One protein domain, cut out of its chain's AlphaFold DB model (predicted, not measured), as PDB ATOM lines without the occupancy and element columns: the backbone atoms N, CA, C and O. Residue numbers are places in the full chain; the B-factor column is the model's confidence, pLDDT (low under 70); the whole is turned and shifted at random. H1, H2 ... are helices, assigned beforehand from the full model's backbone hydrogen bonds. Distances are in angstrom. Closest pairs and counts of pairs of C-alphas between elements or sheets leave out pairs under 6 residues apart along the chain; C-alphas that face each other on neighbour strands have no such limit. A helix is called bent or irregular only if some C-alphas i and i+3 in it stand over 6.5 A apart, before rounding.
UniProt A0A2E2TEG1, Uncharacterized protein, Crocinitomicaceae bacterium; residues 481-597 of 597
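Overview. This is residues 481 to 597 of the 597 residues of an uncharacterized protein of Crocinitomicaceae bacterium (UniProt A0A2E2TEG1). A three-helix bundle, H1, H2 and H3 running up and down with their centres in a triangle, makes one end of the domain; H5 packs slantwise on H3, and H8 lies beyond H5, running nearly the same way. Short helices fill in round these: H4 by H2, H6 and H9 near one end of H8, H7 near the other, while the tail, residues 592 to 597, sticks out. The printed part has 117 residues with nine named helices, H1 to H9, and no named strand: all helix. It is compact, with a radius of gyration of the C-alphas of 14.3 A and spans of 43 by 34 by 30 A.

Arrangement. H1, residues 485 to 496, and H2, residues 500 to 511, form a helical hairpin; they touch, closest at the C-alphas of Ala 491 and Ala 503, 4.3 A, at a shallow tilt of 28 degrees. H2 and H3, residues 520 to 530, form a second hairpin, closest at the C-alphas of Ala 511 and Leu 524, 4.4 A. With H1 and H3 touching the same way at 6 degrees, this is an up and down bundle, each helix running against the one before. H4, residues 532 to 535, touches H2 at its residues 500 to 504 alone, closest at the C-alphas of Gln 500 and Val 534, 6.8 A. H5, residues 540 to 554, touches H3 at a steep tilt of 41 degrees, opposite ways, closest at the C-alphas of Lys 521 and Leu 554, 5.8 A. H8, residues 577 to 586, only just touches H5, with 3 pairs of C-alphas within 8 A, closest those of Leu 548 and Leu 579, 6.5 A. H6, residues 556 to 561, also only just touches H8, with 3 such pairs, closest Gln 556 and Ala 586, 6.6 A. H7, residues 571 to 575, and H9, residues 588 to 592, are close to H8 but not clearly touching it. Every O i to N i+4 pair is within hydrogen-bond range in H1, H3, H6, H8 and H9; H2 has 6 of 8, H5 9 of 11, H7 0 of 1 but 2 of 2 O i to N i+3 pairs, and H4 is too short.

Along the chain. H1 begins at C-alpha 485, (33.322, 28.140, 5.355), and spans 17.0 A. H2 spans 14.9 A and is only just irregular, C-alphas 506 and 509 being 6.6 A apart. H3 spans 15.5 A, H5 21.0 A and H8 14.2 A. H9 ends at C-alpha 592, (35.003, 34.379, -29.503).

Size, cuts and confidence. The C-alphas farthest apart, of Leu 481 and Thr 592, are 43.5 A apart. The printed part has no cut and no long link. Mean pLDDT of the printed part is 82.5; residues 481 to 483, 565 to 566 and 592 to 597 are under 70.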
ATOM      1  N   LEU A 481      39.362  30.853  14.570       52.41
ATOM      2  CA  LEU A 481      38.878  29.883  13.581       52.41
ATOM      3  C   LEU A 481      38.885  30.494  12.170       52.41
ATOM      4  O   LEU A 481      38.003  30.250  11.351       52.41
ATOM      5  N   SER A 482      39.921  31.281  11.866       59.41
ATOM      6  CA  SER A 482      40.207  31.756  10.511       59.41
ATOM      7  C   SER A 482      40.575  30.561   9.621       59.41
ATOM      8  O   SER A 482      41.633  29.960   9.817       59.41
ATOM      9  N   GLY A 483      39.714  30.190   8.668       63.31
ATOM     10  CA  GLY A 483      39.995  29.065   7.760       63.31
ATOM     11  C   GLY A 483      38.798  28.246   7.280       63.31
ATOM     12  O   GLY A 483      38.973  27.375   6.425       63.31
ATOM     13  N   THR A 484      37.607  28.478   7.832       78.56
ATOM     14  CA  THR A 484      36.406  27.672   7.570       78.56
ATOM     15  C   THR A 484      35.485  28.321   6.535       78.56
ATOM     16  O   THR A 484      35.681  29.465   6.121       78.56
ATOM     17  N   LYS A 485      34.436  27.592   6.136       85.38
ATOM     18  CA  LYS A 485      33.322  28.140   5.355       85.38
ATOM     19  C   LYS A 485      32.684  29.358   6.039       85.38
ATOM     20  O   LYS A 485      32.378  30.323   5.351       85.38
ATOM     21  N   ASP A 486      32.579  29.354   7.367       84.69
ATOM     22  CA  ASP A 486      31.968  30.450   8.132       84.69
ATOM     23  C   ASP A 486      32.722  31.775   7.947       84.69
ATOM     24  O   ASP A 486      32.107  32.833   7.892       84.69
ATOM     25  N   SER A 487      34.052  31.728   7.781       88.06
ATOM     26  CA  SER A 487      34.851  32.923   7.469       88.06
ATOM     27  C   SER A 487      34.494  33.518   6.102       88.06
ATOM     28  O   SER A 487      34.531  34.734   5.935       88.06
ATOM     29  N   ILE A 488      34.160  32.672   5.121       90.62
ATOM     30  CA  ILE A 488      33.734  33.117   3.787       90.62
ATOM     31  C   ILE A 488      32.319  33.682   3.858       90.62
ATOM     32  O   ILE A 488      32.111  34.800   3.398       90.62
ATOM     33  N   ASP A 489      31.388  32.962   4.484       90.81
ATOM     34  CA  ASP A 489      29.994  33.399   4.625       90.81
ATOM     35  C   ASP A 489      29.926  34.743   5.394       90.81
ATOM     36  O   ASP A 489      29.181  35.656   5.032       90.81
ATOM     37  N   LEU A 490      30.784  34.931   6.406       91.44
ATOM     38  CA  LEU A 490      30.916  36.197   7.130       91.44
ATOM     39  C   LEU A 490      31.554  37.314   6.283       91.44
ATOM     40  O   LEU A 490      31.173  38.479   6.403       91.44
ATOM     41  N   ALA A 491      32.510  36.988   5.413       92.25
ATOM     42  CA  ALA A 491      33.091  37.962   4.494       92.25
ATOM     43  C   ALA A 491      32.074  38.429   3.442       92.25
ATOM     44  O   ALA A 491      31.988  39.630   3.187       92.25
ATOM     45  N   GLU A 492      31.277  37.516   2.876       92.31
ATOM     46  CA  GLU A 492      30.142  37.848   2.000       92.31
ATOM     47  C   GLU A 492      29.174  38.788   2.723       92.31
ATOM     48  O   GLU A 492      28.798  39.839   2.196       92.31
ATOM     49  N   PHE A 493      28.852  38.472   3.975       92.44
ATOM     50  CA  PHE A 493      28.019  39.331   4.798       92.44
ATOM     51  C   PHE A 493      28.620  40.728   4.988       92.44
ATOM     52  O   PHE A 493      27.930  41.719   4.785       92.44
ATOM     53  N   PHE A 494      29.909  40.861   5.296       91.94
ATOM     54  CA  PHE A 494      30.548  42.174   5.440       91.94
ATOM     55  C   PHE A 494      30.654  42.960   4.126       91.94
ATOM     56  O   PHE A 494      30.482  44.184   4.131       91.94
ATOM     57  N   ILE A 495      30.847  42.285   2.989       90.06
ATOM     58  CA  ILE A 495      30.798  42.904   1.653       90.06
ATOM     59  C   ILE A 495      29.430  43.559   1.411       90.06
ATOM     60  O   ILE A 495      29.363  44.657   0.855       90.06
ATOM     61  N   LEU A 496      28.343  42.943   1.889       87.81
ATOM     62  CA  LEU A 496      26.981  43.477   1.775       87.81
ATOM     63  C   LEU A 496      26.820  44.875   2.414       87.81
ATOM     64  O   LEU A 496      25.995  45.680   1.964       87.81
ATOM     65  N   PHE A 497      27.620  45.174   3.442       87.94
ATOM     66  CA  PHE A 497      27.592  46.426   4.207       87.94
ATOM     67  C   PHE A 497      28.746  47.382   3.889       87.94
ATOM     68  O   PHE A 497      28.994  48.295   4.671       87.94
ATOM     69  N   ASP A 498      29.432  47.209   2.754       85.94
ATOM     70  CA  ASP A 498      30.587  48.040   2.389       85.94
ATOM     71  C   ASP A 498      31.720  47.974   3.451       85.94
ATOM     72  O   ASP A 498      32.378  48.972   3.747       85.94
ATOM     73  N   LYS A 499      31.936  46.800   4.071       89.94
ATOM     74  CA  LYS A 499      33.028  46.541   5.033       89.94
ATOM     75  C   LYS A 499      34.130  45.677   4.406       89.94
ATOM     76  O   LYS A 499      34.521  44.643   4.953       89.94
ATOM     77  N   GLN A 500      34.632  46.088   3.240       88.88
ATOM     78  CA  GLN A 500      35.637  45.344   2.469       88.88
ATOM     79  C   GLN A 500      36.918  45.073   3.274       88.88
ATOM     80  O   GLN A 500      37.441  43.967   3.201       88.88
ATOM     81  N   ASP A 501      37.376  46.011   4.111       90.69
ATOM     82  CA  ASP A 501      38.556  45.808   4.972       90.69
ATOM     83  C   ASP A 501      38.405  44.609   5.917       90.69
ATOM     84  O   ASP A 501      39.369  43.897   6.210       90.69
ATOM     85  N   TRP A 502      37.189  44.365   6.409       91.88
ATOM     86  CA  TRP A 502      36.904  43.239   7.299       91.88
ATOM     87  C   TRP A 502      36.824  41.937   6.507       91.88
ATOM     88  O   TRP A 502      37.369  40.921   6.935       91.88
ATOM     89  N   ALA A 503      36.230  41.977   5.313       92.12
ATOM     90  CA  ALA A 503      36.236  40.846   4.393       92.12
ATOM     91  C   ALA A 503      37.668  40.455   3.973       92.12
ATOM     92  O   ALA A 503      37.987  39.267   3.946       92.12
ATOM     93  N   VAL A 504      38.568  41.419   3.740       91.50
ATOM     94  CA  VAL A 504      39.997  41.166   3.463       91.50
ATOM     95  C   VAL A 504      40.642  40.363   4.592       91.50
ATOM     96  O   VAL A 504      41.333  39.381   4.318       91.50
ATOM     97  N   GLN A 505      40.407  40.749   5.851       89.94
ATOM     98  CA  GLN A 505      40.982  40.068   7.020       89.94
ATOM     99  C   GLN A 505      40.560  38.595   7.104       89.94
ATOM    100  O   GLN A 505      41.362  37.759   7.518       89.94
ATOM    101  N   LEU A 506      39.337  38.273   6.674       90.81
ATOM    102  CA  LEU A 506      38.798  36.911   6.675       90.81
ATOM    103  C   LEU A 506      39.246  36.093   5.455       90.81
ATOM    104  O   LEU A 506      39.604  34.922   5.584       90.81
ATOM    105  N   LEU A 507      39.243  36.698   4.264       91.62
ATOM    106  CA  LEU A 507      39.470  35.987   3.003       91.62
ATOM    107  C   LEU A 507      40.947  35.779   2.691       91.62
ATOM    108  O   LEU A 507      41.323  34.714   2.199       91.62
ATOM    109  N   LYS A 508      41.796  36.773   2.966       89.81
ATOM    110  CA  LYS A 508      43.212  36.750   2.581       89.81
ATOM    111  C   LYS A 508      43.979  35.559   3.180       89.81
ATOM    112  O   LYS A 508      44.691  34.906   2.415       89.81
ATOM    113  N   PRO A 509      43.813  35.196   4.471       89.25
ATOM    114  CA  PRO A 509      44.469  34.013   5.034       89.25
ATOM    115  C   PRO A 509      44.100  32.708   4.316       89.25
ATOM    116  O   PRO A 509      44.945  31.834   4.179       89.25
ATOM    117  N   ILE A 510      42.863  32.591   3.819       90.69
ATOM    118  CA  ILE A 510      42.350  31.392   3.135       90.69
ATOM    119  C   ILE A 510      42.775  31.377   1.662       90.69
ATOM    120  O   ILE A 510      43.211  30.353   1.136       90.69
ATOM    121  N   ALA A 511      42.654  32.520   0.984       90.25
ATOM    122  CA  ALA A 511      42.957  32.677  -0.436       90.25
ATOM    123  C   ALA A 511      44.437  32.404  -0.750       90.25
ATOM    124  O   ALA A 511      44.752  31.796  -1.777       90.25
ATOM    125  N   TYR A 512      45.334  32.810   0.152       87.81
ATOM    126  CA  TYR A 512      46.786  32.667   0.001       87.81
ATOM    127  C   TYR A 512      47.397  31.625   0.939       87.81
ATOM    128  O   TYR A 512      48.616  31.603   1.106       87.81
ATOM    129  N   ASP A 513      46.576  30.743   1.514       86.50
ATOM    130  CA  ASP A 513      47.059  29.640   2.340       86.50
ATOM    131  C   ASP A 513      48.055  28.782   1.542       86.50
ATOM    132  O   ASP A 513      47.794  28.385   0.395       86.50
ATOM    133  N   SER A 514      49.226  28.534   2.125       84.56
ATOM    134  CA  SER A 514      50.260  27.689   1.528       84.56
ATOM    135  C   SER A 514      49.939  26.202   1.691       84.56
ATOM    136  O   SER A 514      50.441  25.382   0.919       84.56
ATOM    137  N   LEU A 515      49.074  25.855   2.646       85.25
ATOM    138  CA  LEU A 515      48.589  24.500   2.860       85.25
ATOM    139  C   LEU A 515      47.350  24.205   1.993       85.25
ATOM    140  O   LEU A 515      46.634  25.115   1.563       85.25
ATOM    141  N   PRO A 516      47.064  22.921   1.704       83.25
ATOM    142  CA  PRO A 516      45.833  22.541   1.024       83.25
ATOM    143  C   PRO A 516      44.599  22.942   1.843       83.25
ATOM    144  O   PRO A 516      44.359  22.405   2.921       83.25
ATOM    145  N   ASN A 517      43.784  23.841   1.292       85.94
ATOM    146  CA  ASN A 517      42.526  24.274   1.890       85.94
ATOM    147  C   ASN A 517      41.390  24.149   0.862       85.94
ATOM    148  O   ASN A 517      41.467  24.701  -0.240       85.94
ATOM    149  N   ALA A 518      40.325  23.420   1.217       89.94
ATOM    150  CA  ALA A 518      39.176  23.176   0.340       89.94
ATOM    151  C   ALA A 518      38.457  24.472  -0.082       89.94
ATOM    152  O   ALA A 518      37.873  24.539  -1.164       89.94
ATOM    153  N   TYR A 519      38.546  25.515   0.743       91.25
ATOM    154  CA  TYR A 519      37.886  26.798   0.543       91.25
ATOM    155  C   TYR A 519      38.757  27.835  -0.177       91.25
ATOM    156  O   TYR A 519      38.251  28.886  -0.569       91.25
ATOM    157  N   LYS A 520      40.038  27.527  -0.437       90.94
ATOM    158  CA  LYS A 520      41.012  28.435  -1.069       90.94
ATOM    159  C   LYS A 520      40.496  29.072  -2.356       90.94
ATOM    160  O   LYS A 520      40.576  30.283  -2.527       90.94
ATOM    161  N   LYS A 521      39.934  28.265  -3.262       91.69
ATOM    162  CA  LYS A 521      39.432  28.760  -4.556       91.69
ATOM    163  C   LYS A 521      38.238  29.699  -4.394       91.69
ATOM    164  O   LYS A 521      38.122  30.648  -5.157       91.69
ATOM    165  N   THR A 522      37.355  29.416  -3.439       91.69
ATOM    166  CA  THR A 522      36.170  30.241  -3.168       91.69
ATOM    167  C   THR A 522      36.577  31.560  -2.522       91.69
ATOM    168  O   THR A 522      36.179  32.613  -3.003       91.69
ATOM    169  N   ALA A 523      37.446  31.510  -1.507       92.25
ATOM    170  CA  ALA A 523      37.962  32.711  -0.860       92.25
ATOM    171  C   ALA A 523      38.729  33.607  -1.840       92.25
ATOM    172  O   ALA A 523      38.542  34.820  -1.832       92.25
ATOM    173  N   LEU A 524      39.559  33.013  -2.707       92.12
ATOM    174  CA  LEU A 524      40.305  33.752  -3.721       92.12
ATOM    175  C   LEU A 524      39.377  34.409  -4.750       92.12
ATOM    176  O   LEU A 524      39.561  35.581  -5.049       92.12
ATOM    177  N   ASP A 525      38.374  33.695  -5.269       90.50
ATOM    178  CA  ASP A 525      37.404  34.270  -6.215       90.50
ATOM    179  C   ASP A 525      36.655  35.464  -5.595       90.50
ATOM    180  O   ASP A 525      36.616  36.541  -6.193       90.50
ATOM    181  N   LEU A 526      36.157  35.320  -4.362       91.06
ATOM    182  CA  LEU A 526      35.443  36.390  -3.663       91.06
ATOM    183  C   LEU A 526      36.347  37.593  -3.342       91.06
ATOM    184  O   LEU A 526      35.940  38.742  -3.547       91.06
ATOM    185  N   TYR A 527      37.581  37.331  -2.889       91.38
ATOM    186  CA  TYR A 527      38.593  38.353  -2.612       91.38
ATOM    187  C   TYR A 527      38.918  39.163  -3.870       91.38
ATOM    188  O   TYR A 527      38.881  40.392  -3.831       91.38
ATOM    189  N   LEU A 528      39.185  38.495  -4.997       88.94
ATOM    190  CA  LEU A 528      39.535  39.176  -6.244       88.94
ATOM    191  C   LEU A 528      38.413  40.119  -6.685       88.94
ATOM    192  O   LEU A 528      38.682  41.259  -7.049       88.94
ATOM    193  N   ARG A 529      37.158  39.666  -6.607       86.94
ATOM    194  CA  ARG A 529      35.986  40.427  -7.069       86.94
ATOM    195  C   ARG A 529      35.652  41.650  -6.219       86.94
ATOM    196  O   ARG A 529      35.176  42.635  -6.766       86.94
ATOM    197  N   ASN A 530      35.857  41.588  -4.900       86.06
ATOM    198  CA  ASN A 530      35.291  42.587  -3.976       86.06
ATOM    199  C   ASN A 530      36.329  43.326  -3.134       86.06
ATOM    200  O   ASN A 530      36.023  44.374  -2.573       86.06
ATOM    201  N   CYS A 531      37.524  42.761  -2.990       86.62
ATOM    202  CA  CYS A 531      38.513  43.212  -2.016       86.62
ATOM    203  C   CYS A 531      39.831  43.647  -2.660       86.62
ATOM    204  O   CYS A 531      40.635  44.289  -1.991       86.62
ATOM    205  N   LEU A 532      40.061  43.309  -3.933       84.19
ATOM    206  CA  LEU A 532      41.331  43.558  -4.614       84.19
ATOM    207  C   LEU A 532      41.692  45.046  -4.663       84.19
ATOM    208  O   LEU A 532      42.804  45.402  -4.290       84.19
ATOM    209  N   ASP A 533      40.751  45.896  -5.083       79.62
ATOM    210  CA  ASP A 533      40.973  47.343  -5.190       79.62
ATOM    211  C   ASP A 533      41.198  47.978  -3.814       79.62
ATOM    212  O   ASP A 533      42.026  48.868  -3.689       79.62
ATOM    213  N   VAL A 534      40.509  47.486  -2.778       83.75
ATOM    214  CA  VAL A 534      40.612  48.007  -1.404       83.75
ATOM    215  C   VAL A 534      41.915  47.577  -0.734       83.75
ATOM    216  O   VAL A 534      42.610  48.397  -0.146       83.75
ATOM    217  N   ASP A 535      42.283  46.297  -0.834       83.56
ATOM    218  CA  ASP A 535      43.541  45.813  -0.268       83.56
ATOM    219  C   ASP A 535      44.713  46.417  -1.048       83.56
ATOM    220  O   ASP A 535      45.622  46.979  -0.454       83.56
ATOM    221  N   LEU A 536      44.729  46.349  -2.379       83.62
ATOM    222  CA  LEU A 536      45.914  46.657  -3.187       83.62
ATOM    223  C   LEU A 536      45.880  48.035  -3.865       83.62
ATOM    224  O   LEU A 536      46.609  48.243  -4.836       83.62
ATOM    225  N   GLU A 537      45.099  48.990  -3.353       81.62
ATOM    226  CA  GLU A 537      45.057  50.354  -3.891       81.62
ATOM    227  C   GLU A 537      46.472  50.961  -3.973       81.62
ATOM    228  O   GLU A 537      47.234  50.963  -3.003       81.62
ATOM    229  N   GLY A 538      46.863  51.433  -5.161       78.00
ATOM    230  CA  GLY A 538      48.201  51.985  -5.411       78.00
ATOM    231  C   GLY A 538      49.353  50.964  -5.408       78.00
ATOM    232  O   GLY A 538      50.504  51.354  -5.607       78.00
ATOM    233  N   ARG A 539      49.073  49.664  -5.225       80.19
ATOM    234  CA  ARG A 539      50.045  48.554  -5.195       80.19
ATOM    235  C   ARG A 539      49.980  47.723  -6.477       80.19
ATOM    236  O   ARG A 539      49.638  46.542  -6.478       80.19
ATOM    237  N   ASN A 540      50.288  48.373  -7.598       76.25
ATOM    238  CA  ASN A 540      50.078  47.817  -8.941       76.25
ATOM    239  C   ASN A 540      50.864  46.516  -9.190       76.25
ATOM    240  O   ASN A 540      50.345  45.595  -9.819       76.25
ATOM    241  N   THR A 541      52.096  46.411  -8.680       78.75
ATOM    242  CA  THR A 541      52.936  45.209  -8.835       78.75
ATOM    243  C   THR A 541      52.352  44.019  -8.072       78.75
ATOM    244  O   THR A 541      52.270  42.910  -8.596       78.75
ATOM    245  N   GLU A 542      51.908  44.232  -6.837       83.06
ATOM    246  CA  GLU A 542      51.291  43.209  -5.996       83.06
ATOM    247  C   GLU A 542      49.929  42.787  -6.543       83.06
ATOM    248  O   GLU A 542      49.618  41.595  -6.555       83.06
ATOM    249  N   MET A 543      49.140  43.745  -7.040       79.75
ATOM    250  CA  MET A 543      47.879  43.484  -7.732       79.75
ATOM    251  C   MET A 543      48.117  42.611  -8.962       79.75
ATOM    252  O   MET A 543      47.443  41.599  -9.142       79.75
ATOM    253  N   GLN A 544      49.134  42.940  -9.761       74.25
ATOM    254  CA  GLN A 544      49.530  42.140 -10.911       74.25
ATOM    255  C   GLN A 544      49.879  40.703 -10.508       74.25
ATOM    256  O   GLN A 544      49.329  39.765 -11.082       74.25
ATOM    257  N   LEU A 545      50.784  40.512  -9.543       80.69
ATOM    258  CA  LEU A 545      51.204  39.175  -9.106       80.69
ATOM    259  C   LEU A 545      50.023  38.364  -8.563       80.69
ATOM    260  O   LEU A 545      49.858  37.196  -8.902       80.69
ATOM    261  N   THR A 546      49.178  39.009  -7.765       85.62
ATOM    262  CA  THR A 546      47.965  38.427  -7.192       85.62
ATOM    263  C   THR A 546      47.028  37.899  -8.270       85.62
ATOM    264  O   THR A 546      46.616  36.738  -8.234       85.62
ATOM    265  N   VAL A 547      46.712  38.747  -9.248       81.25
ATOM    266  CA  VAL A 547      45.776  38.404 -10.312       81.25
ATOM    267  C   VAL A 547      46.400  37.340 -11.221       81.25
ATOM    268  O   VAL A 547      45.757  36.330 -11.476       81.25
ATOM    269  N   LEU A 548      47.671  37.457 -11.620       79.81
ATOM    270  CA  LEU A 548      48.348  36.431 -12.434       79.81
ATOM    271  C   LEU A 548      48.356  35.043 -11.766       79.81
ATOM    272  O   LEU A 548      48.024  34.052 -12.415       79.81
ATOM    273  N   ASN A 549      48.657  34.967 -10.466       84.75
ATOM    274  CA  ASN A 549      48.685  33.702  -9.719       84.75
ATOM    275  C   ASN A 549      47.297  33.053  -9.577       84.75
ATOM    276  O   ASN A 549      47.175  31.842  -9.363       84.75
ATOM    277  N   ALA A 550      46.225  33.836  -9.693       88.12
ATOM    278  CA  ALA A 550      44.878  33.310  -9.554       88.12
ATOM    279  C   ALA A 550      44.469  32.388 -10.710       88.12
ATOM    280  O   ALA A 550      43.662  31.483 -10.482       88.12
ATOM    281  N   TYR A 551      45.064  32.523 -11.902       88.62
ATOM    282  CA  TYR A 551      44.845  31.581 -13.005       88.62
ATOM    283  C   TYR A 551      45.196  30.141 -12.603       88.62
ATOM    284  O   TYR A 551      44.380  29.233 -12.780       88.62
ATOM    285  N   GLU A 552      46.369  29.940 -11.992       87.44
ATOM    286  CA  GLU A 552      46.843  28.618 -11.557       87.44
ATOM    287  C   GLU A 552      45.918  28.004 -10.498       87.44
ATOM    288  O   GLU A 552      45.626  26.807 -10.515       87.44
ATOM    289  N   THR A 553      45.400  28.837  -9.592       88.88
ATOM    290  CA  THR A 553      44.565  28.376  -8.476       88.88
ATOM    291  C   THR A 553      43.118  28.099  -8.906       88.88
ATOM    292  O   THR A 553      42.535  27.067  -8.548       88.88
ATOM    293  N   LEU A 554      42.508  29.000  -9.679       90.25
ATOM    294  CA  LEU A 554      41.098  28.917 -10.078       90.25
ATOM    295  C   LEU A 554      40.875  27.965 -11.259       90.25
ATOM    296  O   LEU A 554      39.817  27.332 -11.339       90.25
ATOM    297  N   GLY A 555      41.874  27.824 -12.133       89.19
ATOM    298  CA  GLY A 555      41.774  27.121 -13.408       89.19
ATOM    299  C   GLY A 555      41.050  27.943 -14.481       89.19
ATOM    300  O   GLY A 555      40.270  28.852 -14.187       89.19
ATOM    301  N   GLN A 556      41.277  27.577 -15.746       88.38
ATOM    302  CA  GLN A 556      40.874  28.341 -16.935       88.38
ATOM    303  C   GLN A 556      39.404  28.789 -16.928       88.38
ATOM    304  O   GLN A 556      39.121  29.971 -17.089       88.38
ATOM    305  N   ARG A 557      38.446  27.885 -16.681       86.56
ATOM    306  CA  ARG A 557      37.011  28.222 -16.748       86.56
ATOM    307  C   ARG A 557      36.591  29.293 -15.732       86.56
ATOM    308  O   ARG A 557      35.863  30.214 -16.095       86.56
ATOM    309  N   LYS A 558      36.999  29.157 -14.462       87.31
ATOM    310  CA  LYS A 558      36.653  30.127 -13.404       87.31
ATOM    311  C   LYS A 558      37.380  31.447 -13.626       87.31
ATOM    312  O   LYS A 558      36.755  32.497 -13.553       87.31
ATOM    313  N   TRP A 559      38.657  31.366 -13.989       88.75
ATOM    314  CA  TRP A 559      39.469  32.515 -14.360       88.75
ATOM    315  C   TRP A 559      38.841  33.351 -15.483       88.75
ATOM    316  O   TRP A 559      38.659  34.554 -15.332       88.75
ATOM    317  N   CYS A 560      38.425  32.722 -16.587       86.31
ATOM    318  CA  CYS A 560      37.863  33.451 -17.726       86.31
ATOM    319  C   CYS A 560      36.551  34.179 -17.396       86.31
ATOM    320  O   CYS A 560      36.273  35.235 -17.966       86.31
ATOM    321  N   ARG A 561      35.773  33.641 -16.445       84.06
ATOM    322  CA  ARG A 561      34.510  34.215 -15.956       84.06
ATOM    323  C   ARG A 561      34.698  35.288 -14.877       84.06
ATOM    324  O   ARG A 561      33.729  35.938 -14.513       84.06
ATOM    325  N   LEU A 562      35.907  35.490 -14.357       83.50
ATOM    326  CA  LEU A 562      36.170  36.412 -13.246       83.50
ATOM    327  C   LEU A 562      35.834  37.881 -13.572       83.50
ATOM    328  O   LEU A 562      35.461  38.649 -12.688       83.50
ATOM    329  N   PHE A 563      35.923  38.249 -14.851       80.56
ATOM    330  CA  PHE A 563      35.866  39.639 -15.313       80.56
ATOM    331  C   PHE A 563      34.557  40.017 -16.028       80.56
ATOM    332  O   PHE A 563      34.354  41.185 -16.332       80.56
ATOM    333  N   PHE A 564      33.674  39.052 -16.320       75.00
ATOM    334  CA  PHE A 564      32.482  39.266 -17.163       75.00
ATOM    335  C   PHE A 564      31.221  38.593 -16.607       75.00
ATOM    336  O   PHE A 564      30.428  38.003 -17.338       75.00
ATOM    337  N   THR A 565      31.046  38.651 -15.289       67.94
ATOM    338  CA  THR A 565      29.848  38.183 -14.577       67.94
ATOM    339  C   THR A 565      29.310  39.301 -13.686       67.94
ATOM    340  O   THR A 565      30.047  40.240 -13.392       67.94
ATOM    341  N   PRO A 566      28.064  39.211 -13.184       64.81
ATOM    342  CA  PRO A 566      27.639  40.055 -12.070       64.81
ATOM    343  C   PRO A 566      28.689  40.012 -10.949       64.81
ATOM    344  O   PRO A 566      29.204  38.932 -10.650       64.81
ATOM    345  N   CYS A 567      29.036  41.176 -10.384       75.69
ATOM    346  CA  CYS A 567      30.148  41.314  -9.436       75.69
ATOM    347  C   CYS A 567      31.488  40.796 -10.022       75.69
ATOM    348  O   CYS A 567      32.144  39.878  -9.519       75.69
ATOM    349  N   ALA A 568      31.855  41.340 -11.182       77.69
ATOM    350  CA  ALA A 568      33.141  41.089 -11.818       77.69
ATOM    351  C   ALA A 568      34.266  41.857 -11.119       77.69
ATOM    352  O   ALA A 568      34.047  42.932 -10.560       77.69
ATOM    353  N   VAL A 569      35.487  41.337 -11.242       79.69
ATOM    354  CA  VAL A 569      36.688  42.149 -11.023       79.69
ATOM    355  C   VAL A 569      36.650  43.333 -11.980       79.69
ATOM    356  O   VAL A 569      36.354  43.162 -13.164       79.69
ATOM    357  N   ASN A 570      36.975  44.519 -11.470       73.75
ATOM    358  CA  ASN A 570      37.044  45.737 -12.260       73.75
ATOM    359  C   ASN A 570      37.901  45.519 -13.519       73.75
ATOM    360  O   ASN A 570      39.074  45.159 -13.428       73.75
ATOM    361  N   TYR A 571      37.327  45.744 -14.704       74.81
ATOM    362  CA  TYR A 571      38.001  45.506 -15.982       74.81
ATOM    363  C   TYR A 571      39.246  46.388 -16.182       74.81
ATOM    364  O   TYR A 571      40.052  46.088 -17.062       74.81
ATOM    365  N   ASN A 572      39.444  47.441 -15.374       70.44
ATOM    366  CA  ASN A 572      40.658  48.267 -15.383       70.44
ATOM    367  C   ASN A 572      41.931  47.433 -15.171       70.44
ATOM    368  O   ASN A 572      43.001  47.809 -15.638       70.44
ATOM    369  N   VAL A 573      41.833  46.248 -14.563       75.62
ATOM    370  CA  VAL A 573      42.958  45.302 -14.484       75.62
ATOM    371  C   VAL A 573      43.526  44.933 -15.867       75.62
ATOM    372  O   VAL A 573      44.710  44.632 -15.996       75.62
ATOM    373  N   PHE A 574      42.742  45.015 -16.944       79.44
ATOM    374  CA  PHE A 574      43.231  44.777 -18.306       79.44
ATOM    375  C   PHE A 574      43.998  45.956 -18.925       79.44
ATOM    376  O   PHE A 574      44.480  45.840 -20.056       79.44
ATOM    377  N   GLU A 575      44.151  47.081 -18.221       74.44
ATOM    378  CA  GLU A 575      45.119  48.119 -18.599       74.44
ATOM    379  C   GLU A 575      46.557  47.592 -18.540       74.44
ATOM    380  O   GLU A 575      47.420  48.045 -19.293       74.44
ATOM    381  N   TYR A 576      46.803  46.568 -17.722       76.94
ATOM    382  CA  TYR A 576      48.102  45.926 -17.608       76.94
ATOM    383  C   TYR A 576      48.347  44.950 -18.775       76.94
ATOM    384  O   TYR A 576      47.668  43.919 -18.877       76.94
ATOM    385  N   PRO A 577      49.354  45.200 -19.643       77.50
ATOM    386  CA  PRO A 577      49.545  44.418 -20.865       77.50
ATOM    387  C   PRO A 577      49.763  42.922 -20.627       77.50
ATOM    388  O   PRO A 577      49.250  42.113 -21.392       77.50
ATOM    389  N   MET A 578      50.490  42.548 -19.567       78.75
ATOM    390  CA  MET A 578      50.798  41.147 -19.257       78.75
ATOM    391  C   MET A 578      49.538  40.343 -18.914       78.75
ATOM    392  O   MET A 578      49.317  39.266 -19.465       78.75
ATOM    393  N   LEU A 579      48.687  40.884 -18.037       82.50
ATOM    394  CA  LEU A 579      47.436  40.238 -17.644       82.50
ATOM    395  C   LEU A 579      46.484  40.107 -18.834       82.50
ATOM    396  O   LEU A 579      45.889  39.052 -19.051       82.50
ATOM    397  N   ARG A 580      46.373  41.169 -19.635       84.69
ATOM    398  CA  ARG A 580      45.572  41.161 -20.859       84.69
ATOM    399  C   ARG A 580      46.053  40.093 -21.844       84.69
ATOM    400  O   ARG A 580      45.223  39.362 -22.374       84.69
ATOM    401  N   SER A 581      47.364  39.970 -22.059       84.69
ATOM    402  CA  SER A 581      47.940  38.918 -22.909       84.69
ATOM    403  C   SER A 581      47.597  37.520 -22.392       84.69
ATOM    404  O   SER A 581      47.127  36.694 -23.171       84.69
ATOM    405  N   LEU A 582      47.738  37.279 -21.081       86.69
ATOM    406  CA  LEU A 582      47.358  36.007 -20.463       86.69
ATOM    407  C   LEU A 582      45.869  35.699 -20.667       86.69
ATOM    408  O   LEU A 582      45.517  34.581 -21.031       86.69
ATOM    409  N   TYR A 583      44.986  36.679 -20.462       88.00
ATOM    410  CA  TYR A 583      43.551  36.497 -20.684       88.00
ATOM    411  C   TYR A 583      43.236  36.186 -22.152       88.00
ATOM    412  O   TYR A 583      42.464  35.279 -22.446       88.00
ATOM    413  N   CYS A 584      43.880  36.884 -23.083       86.56
ATOM    414  CA  CYS A 584      43.737  36.645 -24.515       86.56
ATOM    415  C   CYS A 584      44.158  35.243 -24.954       86.56
ATOM    416  O   CYS A 584      43.505  34.642 -25.808       86.56
ATOM    417  N   GLU A 585      45.237  34.722 -24.375       88.00
ATOM    418  CA  GLU A 585      45.719  33.375 -24.653       88.00
ATOM    419  C   GLU A 585      44.825  32.317 -23.992       88.00
ATOM    420  O   GLU A 585      44.317  31.419 -24.664       88.00
ATOM    421  N   ALA A 586      44.564  32.462 -22.691       88.06
ATOM    422  CA  ALA A 586      43.847  31.469 -21.898       88.06
ATOM    423  C   ALA A 586      42.332  31.440 -22.165       88.06
ATOM    424  O   ALA A 586      41.700  30.403 -21.979       88.06
ATOM    425  N   CYS A 587      41.722  32.549 -22.592       88.12
ATOM    426  CA  CYS A 587      40.265  32.694 -22.699       88.12
ATOM    427  C   CYS A 587      39.770  32.889 -24.136       88.12
ATOM    428  O   CYS A 587      38.642  33.331 -24.343       88.12
ATOM    429  N   LYS A 588      40.581  32.531 -25.141       84.69
ATOM    430  CA  LYS A 588      40.275  32.730 -26.567       84.69
ATOM    431  C   LYS A 588      38.902  32.196 -26.988       84.69
ATOM    432  O   LYS A 588      38.189  32.879 -27.719       84.69
ATOM    433  N   GLU A 589      38.520  31.010 -26.520       79.31
ATOM    434  CA  GLU A 589      37.199  30.429 -26.799       79.31
ATOM    435  C   GLU A 589      36.088  31.288 -26.185       79.31
ATOM    436  O   GLU A 589      35.215  31.746 -26.907       79.31
ATOM    437  N   PHE A 590      36.199  31.638 -24.900       76.50
ATOM    438  CA  PHE A 590      35.230  32.478 -24.181       76.50
ATOM    439  C   PHE A 590      35.055  33.883 -24.788       76.50
ATOM    440  O   PHE A 590      33.977  34.465 -24.721       76.50
ATOM    441  N   ILE A 591      36.110  34.434 -25.394       75.38
ATOM    442  CA  ILE A 591      36.094  35.745 -26.063       75.38
ATOM    443  C   ILE A 591      35.392  35.685 -27.433       75.38
ATOM    444  O   ILE A 591      34.891  36.703 -27.921       75.38
ATOM    445  N   THR A 592      35.403  34.523 -28.093       68.19
ATOM    446  CA  THR A 592      35.003  34.379 -29.503       68.19
ATOM    447  C   THR A 592      33.669  33.666 -29.698       68.19
ATOM    448  O   THR A 592      32.982  33.960 -30.678       68.19
ATOM    449  N   THR A 593      33.271  32.782 -28.785       61.09
ATOM    450  CA  THR A 593      32.002  32.057 -28.867       61.09
ATOM    451  C   THR A 593      30.842  32.865 -28.285       61.09
ATOM    452  O   THR A 593      30.977  33.608 -27.315       61.09
ATOM    453  N   VAL A 594      29.673  32.730 -28.915       52.72
ATOM    454  CA  VAL A 594      28.382  33.051 -28.293       52.72
ATOM    455  C   VAL A 594      28.157  31.948 -27.262       52.72
ATOM    456  O   VAL A 594      28.224  30.777 -27.625       52.72
ATOM    457  N   ALA A 595      27.982  32.294 -25.989       45.56
ATOM    458  CA  ALA A 595      27.709  31.322 -24.941       45.56
ATOM    459  C   ALA A 595      26.430  30.543 -25.294       45.56
ATOM    460  O   ALA A 595      25.334  31.097 -25.246       45.56
ATOM    461  N   GLU A 596      26.580  29.279 -25.685       36.88
ATOM    462  CA  GLU A 596      25.504  28.296 -25.595       36.88
ATOM    463  C   GLU A 596      25.389  27.912 -24.110       36.88
ATOM    464  O   GLU A 596      26.415  27.695 -23.457       36.88
ATOM    465  N   GLU A 597      24.165  27.967 -23.573       34.41
ATOM    466  CA  GLU A 597      23.834  27.868 -22.136       34.41
ATOM    467  C   GLU A 597      24.484  26.688 -21.394       34.41
ATOM    468  O   GLU A 597      24.422  25.540 -21.895       34.41
TER     469      GLU A 597